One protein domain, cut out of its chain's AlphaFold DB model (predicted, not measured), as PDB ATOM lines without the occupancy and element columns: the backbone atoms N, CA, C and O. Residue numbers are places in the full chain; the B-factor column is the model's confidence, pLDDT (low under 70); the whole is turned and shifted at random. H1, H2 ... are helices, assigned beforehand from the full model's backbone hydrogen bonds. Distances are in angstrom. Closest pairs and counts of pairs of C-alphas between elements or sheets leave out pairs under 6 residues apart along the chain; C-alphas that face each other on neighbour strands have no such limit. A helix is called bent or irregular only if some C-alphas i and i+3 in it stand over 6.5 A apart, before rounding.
ATOM      1  N   ASP A   5     -26.994 -46.847  -0.911       80.31
ATOM      2  CA  ASP A   5     -26.603 -46.049  -2.083       80.31
ATOM      3  C   ASP A   5     -27.821 -45.431  -2.803       80.31
ATOM      4  O   ASP A   5     -27.872 -44.227  -3.062       80.31
ATOM      5  N   THR A   6     -28.874 -46.231  -2.998       80.81
ATOM      6  CA  THR A   6     -30.156 -45.791  -3.567       80.81
ATOM      7  C   THR A   6     -30.847 -44.757  -2.675       80.81
ATOM      8  O   THR A   6     -31.444 -43.798  -3.174       80.81
ATOM      9  N   ALA A   7     -30.759 -44.919  -1.352       79.06
ATOM     10  CA  ALA A   7     -31.297 -43.962  -0.394       79.06
ATOM     11  C   ALA A   7     -30.563 -42.615  -0.478       79.06
ATOM     12  O   ALA A   7     -31.224 -41.584  -0.595       79.06
ATOM     13  N   VAL A   8     -29.224 -42.621  -0.515       83.31
ATOM     14  CA  VAL A   8     -28.395 -41.413  -0.686       83.31
ATOM     15  C   VAL A   8     -28.759 -40.675  -1.975       83.31
ATOM     16  O   VAL A   8     -29.011 -39.471  -1.936       83.31
ATOM     17  N   ALA A   9     -28.833 -41.390  -3.102       86.06
ATOM     18  CA  ALA A   9     -29.177 -40.800  -4.394       86.06
ATOM     19  C   ALA A   9     -30.572 -40.156  -4.373       86.06
ATOM     20  O   ALA A   9     -30.759 -39.041  -4.855       86.06
ATOM     21  N   THR A  10     -31.541 -40.820  -3.741       85.06
ATOM     22  CA  THR A  10     -32.918 -40.325  -3.644       85.06
ATOM     23  C   THR A  10     -33.026 -39.086  -2.753       85.06
ATOM     24  O   THR A  10     -33.722 -38.144  -3.105       85.06
ATOM     25  N   VAL A  11     -32.348 -39.036  -1.601       83.56
ATOM     26  CA  VAL A  11     -32.454 -37.870  -0.694       83.56
ATOM     27  C   VAL A  11     -31.680 -36.647  -1.174       83.56
ATOM     28  O   VAL A  11     -31.915 -35.548  -0.672       83.56
ATOM     29  N   GLN A  12     -30.764 -36.827  -2.124       84.50
ATOM     30  CA  GLN A  12     -30.063 -35.736  -2.800       84.50
ATOM     31  C   GLN A  12     -30.808 -35.244  -4.047       84.50
ATOM     32  O   GLN A  12     -30.625 -34.094  -4.446       84.50
ATOM     33  N   ASP A  13     -31.659 -36.078  -4.649       84.31
ATOM     34  CA  ASP A  13     -32.443 -35.687  -5.814       84.31
ATOM     35  C   ASP A  13     -33.532 -34.671  -5.431       84.31
ATOM     36  O   ASP A  13     -34.334 -34.880  -4.520       84.31
ATOM     37  N   GLN A  14     -33.555 -33.530  -6.127       78.94
ATOM     38  CA  GLN A  14     -34.493 -32.434  -5.843       78.94
ATOM     39  C   GLN A  14     -35.908 -32.690  -6.382       78.94
ATOM     40  O   GLN A  14     -36.831 -31.934  -6.068       78.94
ATOM     41  N   ASN A  15     -36.086 -33.731  -7.197       85.38
ATOM     42  CA  ASN A  15     -37.356 -34.167  -7.774       85.38
ATOM     43  C   ASN A  15     -37.771 -35.550  -7.252       85.38
ATOM     44  O   ASN A  15     -38.663 -36.177  -7.826       85.38
ATOM     45  N   ALA A  16     -37.155 -35.997  -6.153       81.06
ATOM     46  CA  ALA A  16     -37.362 -37.317  -5.604       81.06
ATOM     47  C   ALA A  16     -38.826 -37.546  -5.257       81.06
ATOM     48  O   ALA A  16     -39.542 -36.639  -4.807       81.06
ATOM     49  N   ASP A  17     -39.263 -38.788  -5.447       84.69
ATOM     50  CA  ASP A  17     -40.627 -39.152  -5.131       84.69
ATOM     51  C   ASP A  17     -40.874 -38.999  -3.613       84.69
ATOM     52  O   ASP A  17     -40.122 -39.550  -2.796       84.69
ATOM     53  N   PRO A  18     -41.911 -38.245  -3.204       76.75
ATOM     54  CA  PRO A  18     -42.168 -37.949  -1.799       76.75
ATOM     55  C   PRO A  18     -42.488 -39.197  -0.967       76.75
ATOM     56  O   PRO A  18     -42.225 -39.208   0.238       76.75
ATOM     57  N   VAL A  19     -43.029 -40.255  -1.582       84.31
ATOM     58  CA  VAL A  19     -43.292 -41.535  -0.910       84.31
ATOM     59  C   VAL A  19     -41.980 -42.269  -0.655       84.31
ATOM     60  O   VAL A  19     -41.790 -42.843   0.418       84.31
ATOM     61  N   LEU A  20     -41.046 -42.208  -1.606       84.50
ATOM     62  CA  LEU A  20     -39.714 -42.791  -1.455       84.50
ATOM     63  C   LEU A  20     -38.903 -42.057  -0.377       84.50
ATOM     64  O   LEU A  20     -38.274 -42.708   0.453       84.50
ATOM     65  N   LEU A  21     -39.003 -40.726  -0.313       84.94
ATOM     66  CA  LEU A  21     -38.416 -39.910   0.758       84.94
ATOM     67  C   LEU A  21     -38.960 -40.283   2.146       84.94
ATOM     68  O   LEU A  21     -38.182 -40.457   3.083       84.94
ATOM     69  N   ALA A  22     -40.282 -40.450   2.281       82.38
ATOM     70  CA  ALA A  22     -40.903 -40.876   3.537       82.38
ATOM     71  C   ALA A  22     -40.455 -42.287   3.948       82.38
ATOM     72  O   ALA A  22     -40.162 -42.542   5.115       82.38
ATOM     73  N   LYS A  23     -40.349 -43.195   2.973       83.94
ATOM     74  CA  LYS A  23     -39.866 -44.558   3.192       83.94
ATOM     75  C   LYS A  23     -38.402 -44.585   3.640       83.94
ATOM     76  O   LYS A  23     -38.075 -45.303   4.579       83.94
ATOM     77  N   ILE A  24     -37.539 -43.778   3.022       84.19
ATOM     78  CA  ILE A  24     -36.130 -43.653   3.415       84.19
ATOM     79  C   ILE A  24     -36.013 -43.069   4.821       84.19
ATOM     80  O   ILE A  24     -35.285 -43.634   5.625       84.19
ATOM     81  N   ALA A  25     -36.765 -42.014   5.143       81.75
ATOM     82  CA  ALA A  25     -36.783 -41.430   6.485       81.75
ATOM     83  C   ALA A  25     -37.224 -42.431   7.571       81.75
ATOM     84  O   ALA A  25     -36.774 -42.340   8.708       81.75
ATOM     85  N   TYR A  26     -38.093 -43.387   7.223       80.62
ATOM     86  CA  TYR A  26     -38.563 -44.426   8.139       80.62
ATOM     87  C   TYR A  26     -37.584 -45.603   8.275       80.62
ATOM     88  O   TYR A  26     -37.344 -46.082   9.379       80.62
ATOM     89  N   GLU A  27     -37.021 -46.089   7.164       83.06
ATOM     90  CA  GLU A  27     -36.066 -47.211   7.173       83.06
ATOM     91  C   GLU A  27     -34.660 -46.786   7.624       83.06
ATOM     92  O   GLU A  27     -33.904 -47.611   8.128       83.06
ATOM     93  N   ASN A  28     -34.302 -45.516   7.436       82.50
ATOM     94  CA  ASN A  28     -32.970 -44.976   7.678       82.50
ATOM     95  C   ASN A  28     -33.082 -43.581   8.327       82.50
ATOM     96  O   ASN A  28     -33.056 -42.570   7.616       82.50
ATOM     97  N   PRO A  29     -33.186 -43.514   9.667       76.88
ATOM     98  CA  PRO A  29     -33.338 -42.248  10.386       76.88
ATOM     99  C   PRO A  29     -32.202 -41.256  10.077       76.88
ATOM    100  O   PRO A  29     -32.466 -40.086   9.821       76.88
ATOM    101  N   ASP A  30     -30.966 -41.739   9.893       84.75
ATOM    102  CA  ASP A  30     -29.783 -40.922   9.564       84.75
ATOM    103  C   ASP A  30     -29.986 -39.971   8.357       84.75
ATOM    104  O   ASP A  30     -29.457 -38.857   8.323       84.75
ATOM    105  N   PHE A  31     -30.837 -40.346   7.392       84.19
ATOM    106  CA  PHE A  31     -31.155 -39.505   6.233       84.19
ATOM    107  C   PHE A  31     -32.201 -38.414   6.486       84.19
ATOM    108  O   PHE A  31     -32.453 -37.597   5.595       84.19
ATOM    109  N   GLY A  32     -32.789 -38.342   7.680       80.75
ATOM    110  CA  GLY A  32     -33.851 -37.401   8.022       80.75
ATOM    111  C   GLY A  32     -33.485 -35.941   7.742       80.75
ATOM    112  O   GLY A  32     -34.337 -35.169   7.315       80.75
ATOM    113  N   ALA A  33     -32.214 -35.559   7.895       85.12
ATOM    114  CA  ALA A  33     -31.749 -34.203   7.598       85.12
ATOM    115  C   ALA A  33     -31.738 -33.870   6.105       85.12
ATOM    116  O   ALA A  33     -32.128 -32.766   5.719       85.12
ATOM    117  N   ASN A  34     -31.346 -34.830   5.267       85.75
ATOM    118  CA  ASN A  34     -31.368 -34.661   3.818       85.75
ATOM    119  C   ASN A  34     -32.808 -34.671   3.302       85.75
ATOM    120  O   ASN A  34     -33.163 -33.834   2.480       85.75
ATOM    121  N   VAL A  35     -33.665 -35.537   3.854       85.38
ATOM    122  CA  VAL A  35     -35.102 -35.549   3.544       85.38
ATOM    123  C   VAL A  35     -35.765 -34.234   3.965       85.38
ATOM    124  O   VAL A  35     -36.524 -33.659   3.191       85.38
ATOM    125  N   ALA A  36     -35.446 -33.709   5.149       84.94
ATOM    126  CA  ALA A  36     -35.944 -32.422   5.634       84.94
ATOM    127  C   ALA A  36     -35.544 -31.238   4.738       84.94
ATOM    128  O   ALA A  36     -36.363 -30.347   4.494       84.94
ATOM    129  N   ALA A  37     -34.299 -31.235   4.251       83.94
ATOM    130  CA  ALA A  37     -33.785 -30.225   3.328       83.94
ATOM    131  C   ALA A  37     -34.388 -30.343   1.917       83.94
ATOM    132  O   ALA A  37     -34.331 -29.391   1.138       83.94
ATOM    133  N   ASN A  38     -34.961 -31.501   1.580       85.44
ATOM    134  CA  ASN A  38     -35.437 -31.788   0.241       85.44
ATOM    135  C   ASN A  38     -36.744 -31.013  -0.055       85.44
ATOM    136  O   ASN A  38     -37.716 -31.113   0.706       85.44
ATOM    137  N   PRO A  39     -36.833 -30.240  -1.158       82.12
ATOM    138  CA  PRO A  39     -38.017 -29.431  -1.467       82.12
ATOM    139  C   PRO A  39     -39.260 -30.286  -1.740       82.12
ATOM    140  O   PRO A  39     -40.387 -29.803  -1.595       82.12
ATOM    141  N   ARG A  40     -39.071 -31.561  -2.105       86.25
ATOM    142  CA  ARG A  40     -40.163 -32.511  -2.327       86.25
ATOM    143  C   ARG A  40     -40.737 -33.100  -1.046       86.25
ATOM    144  O   ARG A  40     -41.848 -33.628  -1.097       86.25
ATOM    145  N   ALA A  41     -40.057 -32.948   0.094       82.88
ATOM    146  CA  ALA A  41     -40.608 -33.349   1.379       82.88
ATOM    147  C   ALA A  41     -41.839 -32.500   1.716       82.88
ATOM    148  O   ALA A  41     -41.782 -31.277   1.876       82.88
ATOM    149  N   TYR A  42     -42.977 -33.178   1.808       82.19
ATOM    150  CA  TYR A  42     -44.259 -32.556   2.091       82.19
ATOM    151  C   TYR A  42     -44.343 -32.132   3.569       82.19
ATOM    152  O   TYR A  42     -43.656 -32.698   4.425       82.19
ATOM    153  N   PRO A  43     -45.184 -31.139   3.908       78.50
ATOM    154  CA  PRO A  43     -45.237 -30.559   5.251       78.50
ATOM    155  C   PRO A  43     -45.492 -31.587   6.362       78.50
ATOM    156  O   PRO A  43     -44.894 -31.479   7.425       78.50
ATOM    157  N   GLY A  44     -46.306 -32.621   6.116       79.00
ATOM    158  CA  GLY A  44     -46.524 -33.706   7.080       79.00
ATOM    159  C   GLY A  44     -45.250 -34.493   7.412       79.00
ATOM    160  O   GLY A  44     -44.984 -34.752   8.581       79.00
ATOM    161  N   LEU A  45     -44.422 -34.799   6.407       84.50
ATOM    162  CA  LEU A  45     -43.136 -35.475   6.602       84.50
ATOM    163  C   LEU A  45     -42.140 -34.582   7.340       84.50
ATOM    164  O   LEU A  45     -41.432 -35.053   8.220       84.50
ATOM    165  N   LYS A  46     -42.126 -33.281   7.036       83.44
ATOM    166  CA  LYS A  46     -41.304 -32.301   7.759       83.44
ATOM    167  C   LYS A  46     -41.697 -32.217   9.231       83.44
ATOM    168  O   LYS A  46     -40.830 -32.241  10.089       83.44
ATOM    169  N   ARG A  47     -42.993 -32.200   9.554       80.56
ATOM    170  CA  ARG A  47     -43.448 -32.234  10.955       80.56
ATOM    171  C   ARG A  47     -43.084 -33.543  11.646       80.56
ATOM    172  O   ARG A  47     -42.598 -33.514  12.769       80.56
ATOM    173  N   TRP A  48     -43.252 -34.663  10.951       83.25
ATOM    174  CA  TRP A  48     -42.842 -35.964  11.464       83.25
ATOM    175  C   TRP A  48     -41.333 -36.017  11.739       83.25
ATOM    176  O   TRP A  48     -40.930 -36.461  12.802       83.25
ATOM    177  N   LEU A  49     -40.498 -35.479  10.849       84.19
ATOM    178  CA  LEU A  49     -39.050 -35.365  11.048       84.19
ATOM    179  C   LEU A  49     -38.676 -34.388  12.175       84.19
ATOM    180  O   LEU A  49     -37.694 -34.615  12.876       84.19
ATOM    181  N   ALA A  50     -39.456 -33.328  12.385       79.44
ATOM    182  CA  ALA A  50     -39.265 -32.411  13.509       79.44
ATOM    183  C   ALA A  50     -39.583 -33.064  14.866       79.44
ATOM    184  O   ALA A  50     -39.045 -32.645  15.887       79.44
ATOM    185  N   GLU A  51     -40.440 -34.085  14.893       75.62
ATOM    186  CA  GLU A  51     -40.855 -34.773  16.119       75.62
ATOM    187  C   GLU A  51     -40.057 -36.068  16.346       75.62
ATOM    188  O   GLU A  51     -39.381 -36.234  17.366       75.62
ATOM    189  N   PHE A  52     -40.055 -36.946  15.346       75.88
ATOM    190  CA  PHE A  52     -39.487 -38.294  15.376       75.88
ATOM    191  C   PHE A  52     -38.131 -38.427  14.675       75.88
ATOM    192  O   PHE A  52     -37.471 -39.445  14.853       75.88
ATOM    193  N   GLY A  53     -37.711 -37.437  13.884       72.88
ATOM    194  CA  GLY A  53     -36.417 -37.465  13.201       72.88
ATOM    195  C   GLY A  53     -35.235 -37.144  14.119       72.88
ATOM    196  O   GLY A  53     -35.388 -36.703  15.264       72.88
ATOM    197  N   ASP A  54     -34.038 -37.356  13.588       78.31
ATOM    198  CA  ASP A  54     -32.766 -37.130  14.270       78.31
ATOM    199  C   ASP A  54     -32.507 -35.646  14.554       78.31
ATOM    200  O   ASP A  54     -33.049 -34.755  13.895       78.31
ATOM    201  N   ASP A  55     -31.601 -35.369  15.494       79.00
ATOM    202  CA  ASP A  55     -31.191 -34.008  15.874       79.00
ATOM    203  C   ASP A  55     -30.796 -33.144  14.667       79.00
ATOM    204  O   ASP A  55     -31.164 -31.974  14.567       79.00
ATOM    205  N   ARG A  56     -30.113 -33.740  13.680       81.81
ATOM    206  CA  ARG A  56     -29.758 -33.073  12.419       81.81
ATOM    207  C   ARG A  56     -30.996 -32.667  11.613       81.81
ATOM    208  O   ARG A  56     -31.026 -31.566  11.072       81.81
ATOM    209  N   ALA A  57     -32.005 -33.534  11.527       84.31
ATOM    210  CA  ALA A  57     -33.246 -33.263  10.802       84.31
ATOM    211  C   ALA A  57     -34.040 -32.145  11.471       84.31
ATOM    212  O   ALA A  57     -34.468 -31.199  10.807       84.31
ATOM    213  N   LYS A  58     -34.139 -32.211  12.798       82.69
ATOM    214  CA  LYS A  58     -34.745 -31.182  13.642       82.69
ATOM    215  C   LYS A  58     -34.049 -29.839  13.471       82.69
ATOM    216  O   LYS A  58     -34.723 -28.833  13.260       82.69
ATOM    217  N   GLN A  59     -32.717 -29.817  13.477       80.25
ATOM    218  CA  GLN A  59     -31.937 -28.597  13.269       80.25
ATOM    219  C   GLN A  59     -32.125 -28.018  11.860       80.25
ATOM    220  O   GLN A  59     -32.323 -26.813  11.725       80.25
ATOM    221  N   THR A  60     -32.131 -28.853  10.815       81.56
ATOM    222  CA  THR A  60     -32.397 -28.421   9.429       81.56
ATOM    223  C   THR A  60     -33.791 -27.810   9.283       81.56
ATOM    224  O   THR A  60     -33.950 -26.766   8.653       81.56
ATOM    225  N   LEU A  61     -34.805 -28.428   9.887       81.44
ATOM    226  CA  LEU A  61     -36.179 -27.923   9.854       81.44
ATOM    227  C   LEU A  61     -36.335 -26.642  10.668       81.44
ATOM    228  O   LEU A  61     -36.952 -25.697  10.187       81.44
ATOM    229  N   SER A  62     -35.695 -26.571  11.834       76.69
ATOM    230  CA  SER A  62     -35.656 -25.368  12.672       76.69
ATOM    231  C   SER A  62     -34.989 -24.198  11.946       76.69
ATOM    232  O   SER A  62     -35.522 -23.092  11.954       76.69
ATOM    233  N   ALA A  63     -33.879 -24.442  11.239       75.31
ATOM    234  CA  ALA A  63     -33.211 -23.442  10.402       75.31
ATOM    235  C   ALA A  63     -34.077 -22.981   9.213       75.31
ATOM    236  O   ALA A  63     -33.927 -21.860   8.733       75.31
ATOM    237  N   MET A  64     -34.997 -23.833   8.752       70.25
ATOM    238  CA  MET A  64     -35.951 -23.543   7.678       70.25
ATOM    239  C   MET A  64     -37.289 -22.970   8.198       70.25
ATOM    240  O   MET A  64     -38.191 -22.712   7.403       70.25
ATOM    241  N   GLY A  65     -37.445 -22.780   9.516       68.94
ATOM    242  CA  GLY A  65     -38.675 -22.274  10.143       68.94
ATOM    243  C   GLY A  65     -39.804 -23.307  10.295       68.94
ATOM    244  O   GLY A  65     -40.939 -22.946  10.596       68.94
TER     245      GLY A  65
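Overview. This is residues 5 to 65 of the 174 residues of an uncharacterized protein of Bifidobacterium bohemicum DSM 22767 (UniProt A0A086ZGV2). Five short helices wind back and forth in stacked turns and make two layers: H1, H3 and H5 lie side by side in a row with H3 in the middle, and H2 and H4 lie side by side in the second layer, running back the opposite way. The printed part has 61 residues with five named helices in the order H1, H2, H3, H4, H5 and no named strand, and its class is all helix. The whole is compact, with a radius of gyration of the C-alphas of 9.8 A, and the C-alphas span 26 by 19 by 16 A along their three main axes.

Arrangement. Start with H1, residues 5 to 12, and look from there to H2, residues 18 to 27: the two touch, closest at the C-alphas of Ala 7 and Ile 24, 6.2 A apart, and run opposite ways at a steep tilt of 54 degrees. Go on to H3, residues 29 to 37, the hub, which touches the four other helices. H3 and H2 form a helical hairpin, with the C-alphas of Ala 25 and Gly 32 closest at 5.2 A. H1 and H3 touch at Val 11 and Val 35, their closest C-alphas, 5.5 A apart, and run the same way at a shallow tilt of 29 degrees. Next comes H4, residues 43 to 52, which forms a helical hairpin with H3, closest at the C-alphas of Ala 36 and Lys 46, 5.8 A apart. H2 and H4 are close but not clearly touching, with the C-alphas of Ala 22 and Leu 45 closest at 6.6 A; they run the same way at a shallow tilt of 9 degrees. Last is H5, residues 55 to 63, which touches H3 with 14 pairs of C-alphas within 8 A, the closest those of Ala 33 and Ala 57 at 3.7 A; the two run the same way at 12 degrees, a shallow tilt. H4 and H5 touch at the C-alphas of Ala 50 and Lys 58, the closest, 4.7 A apart, and run opposite ways at a steep tilt of 45 degrees. H1 is apart from H4 and H5, and H2 is apart from H5. In H1, H2, H4 and H5 every O i to N i+4 pair is within hydrogen-bond range; in H3 it is 3 of 5.

Along the chain. Find C-alpha 5 at (-26.603, -46.049, -2.083), where H1 begins; it runs 10.9 A to C-alpha 12. From C-alpha 18 at (-42.168, -37.949, -1.799), H2 runs 14.3 A to C-alpha 27. H3 covers 13.9 A from C-alpha 29 to C-alpha 37 and is irregular, with C-alphas 30 and 33 7.3 A apart. H4 covers 14.0 A, and H5 covers 12.1 A and ends at C-alpha 63, at (-33.211, -23.442, 10.402).

Size, cuts and confidence. The two C-alphas farthest apart are those of Asp 5 and Gly 65, the first and last printed, at 29.3 A. The printed part has no cut, and its four links between helices are tight. The mean pLDDT of the printed part is 81.5, and in this model only residue 65 is under 70.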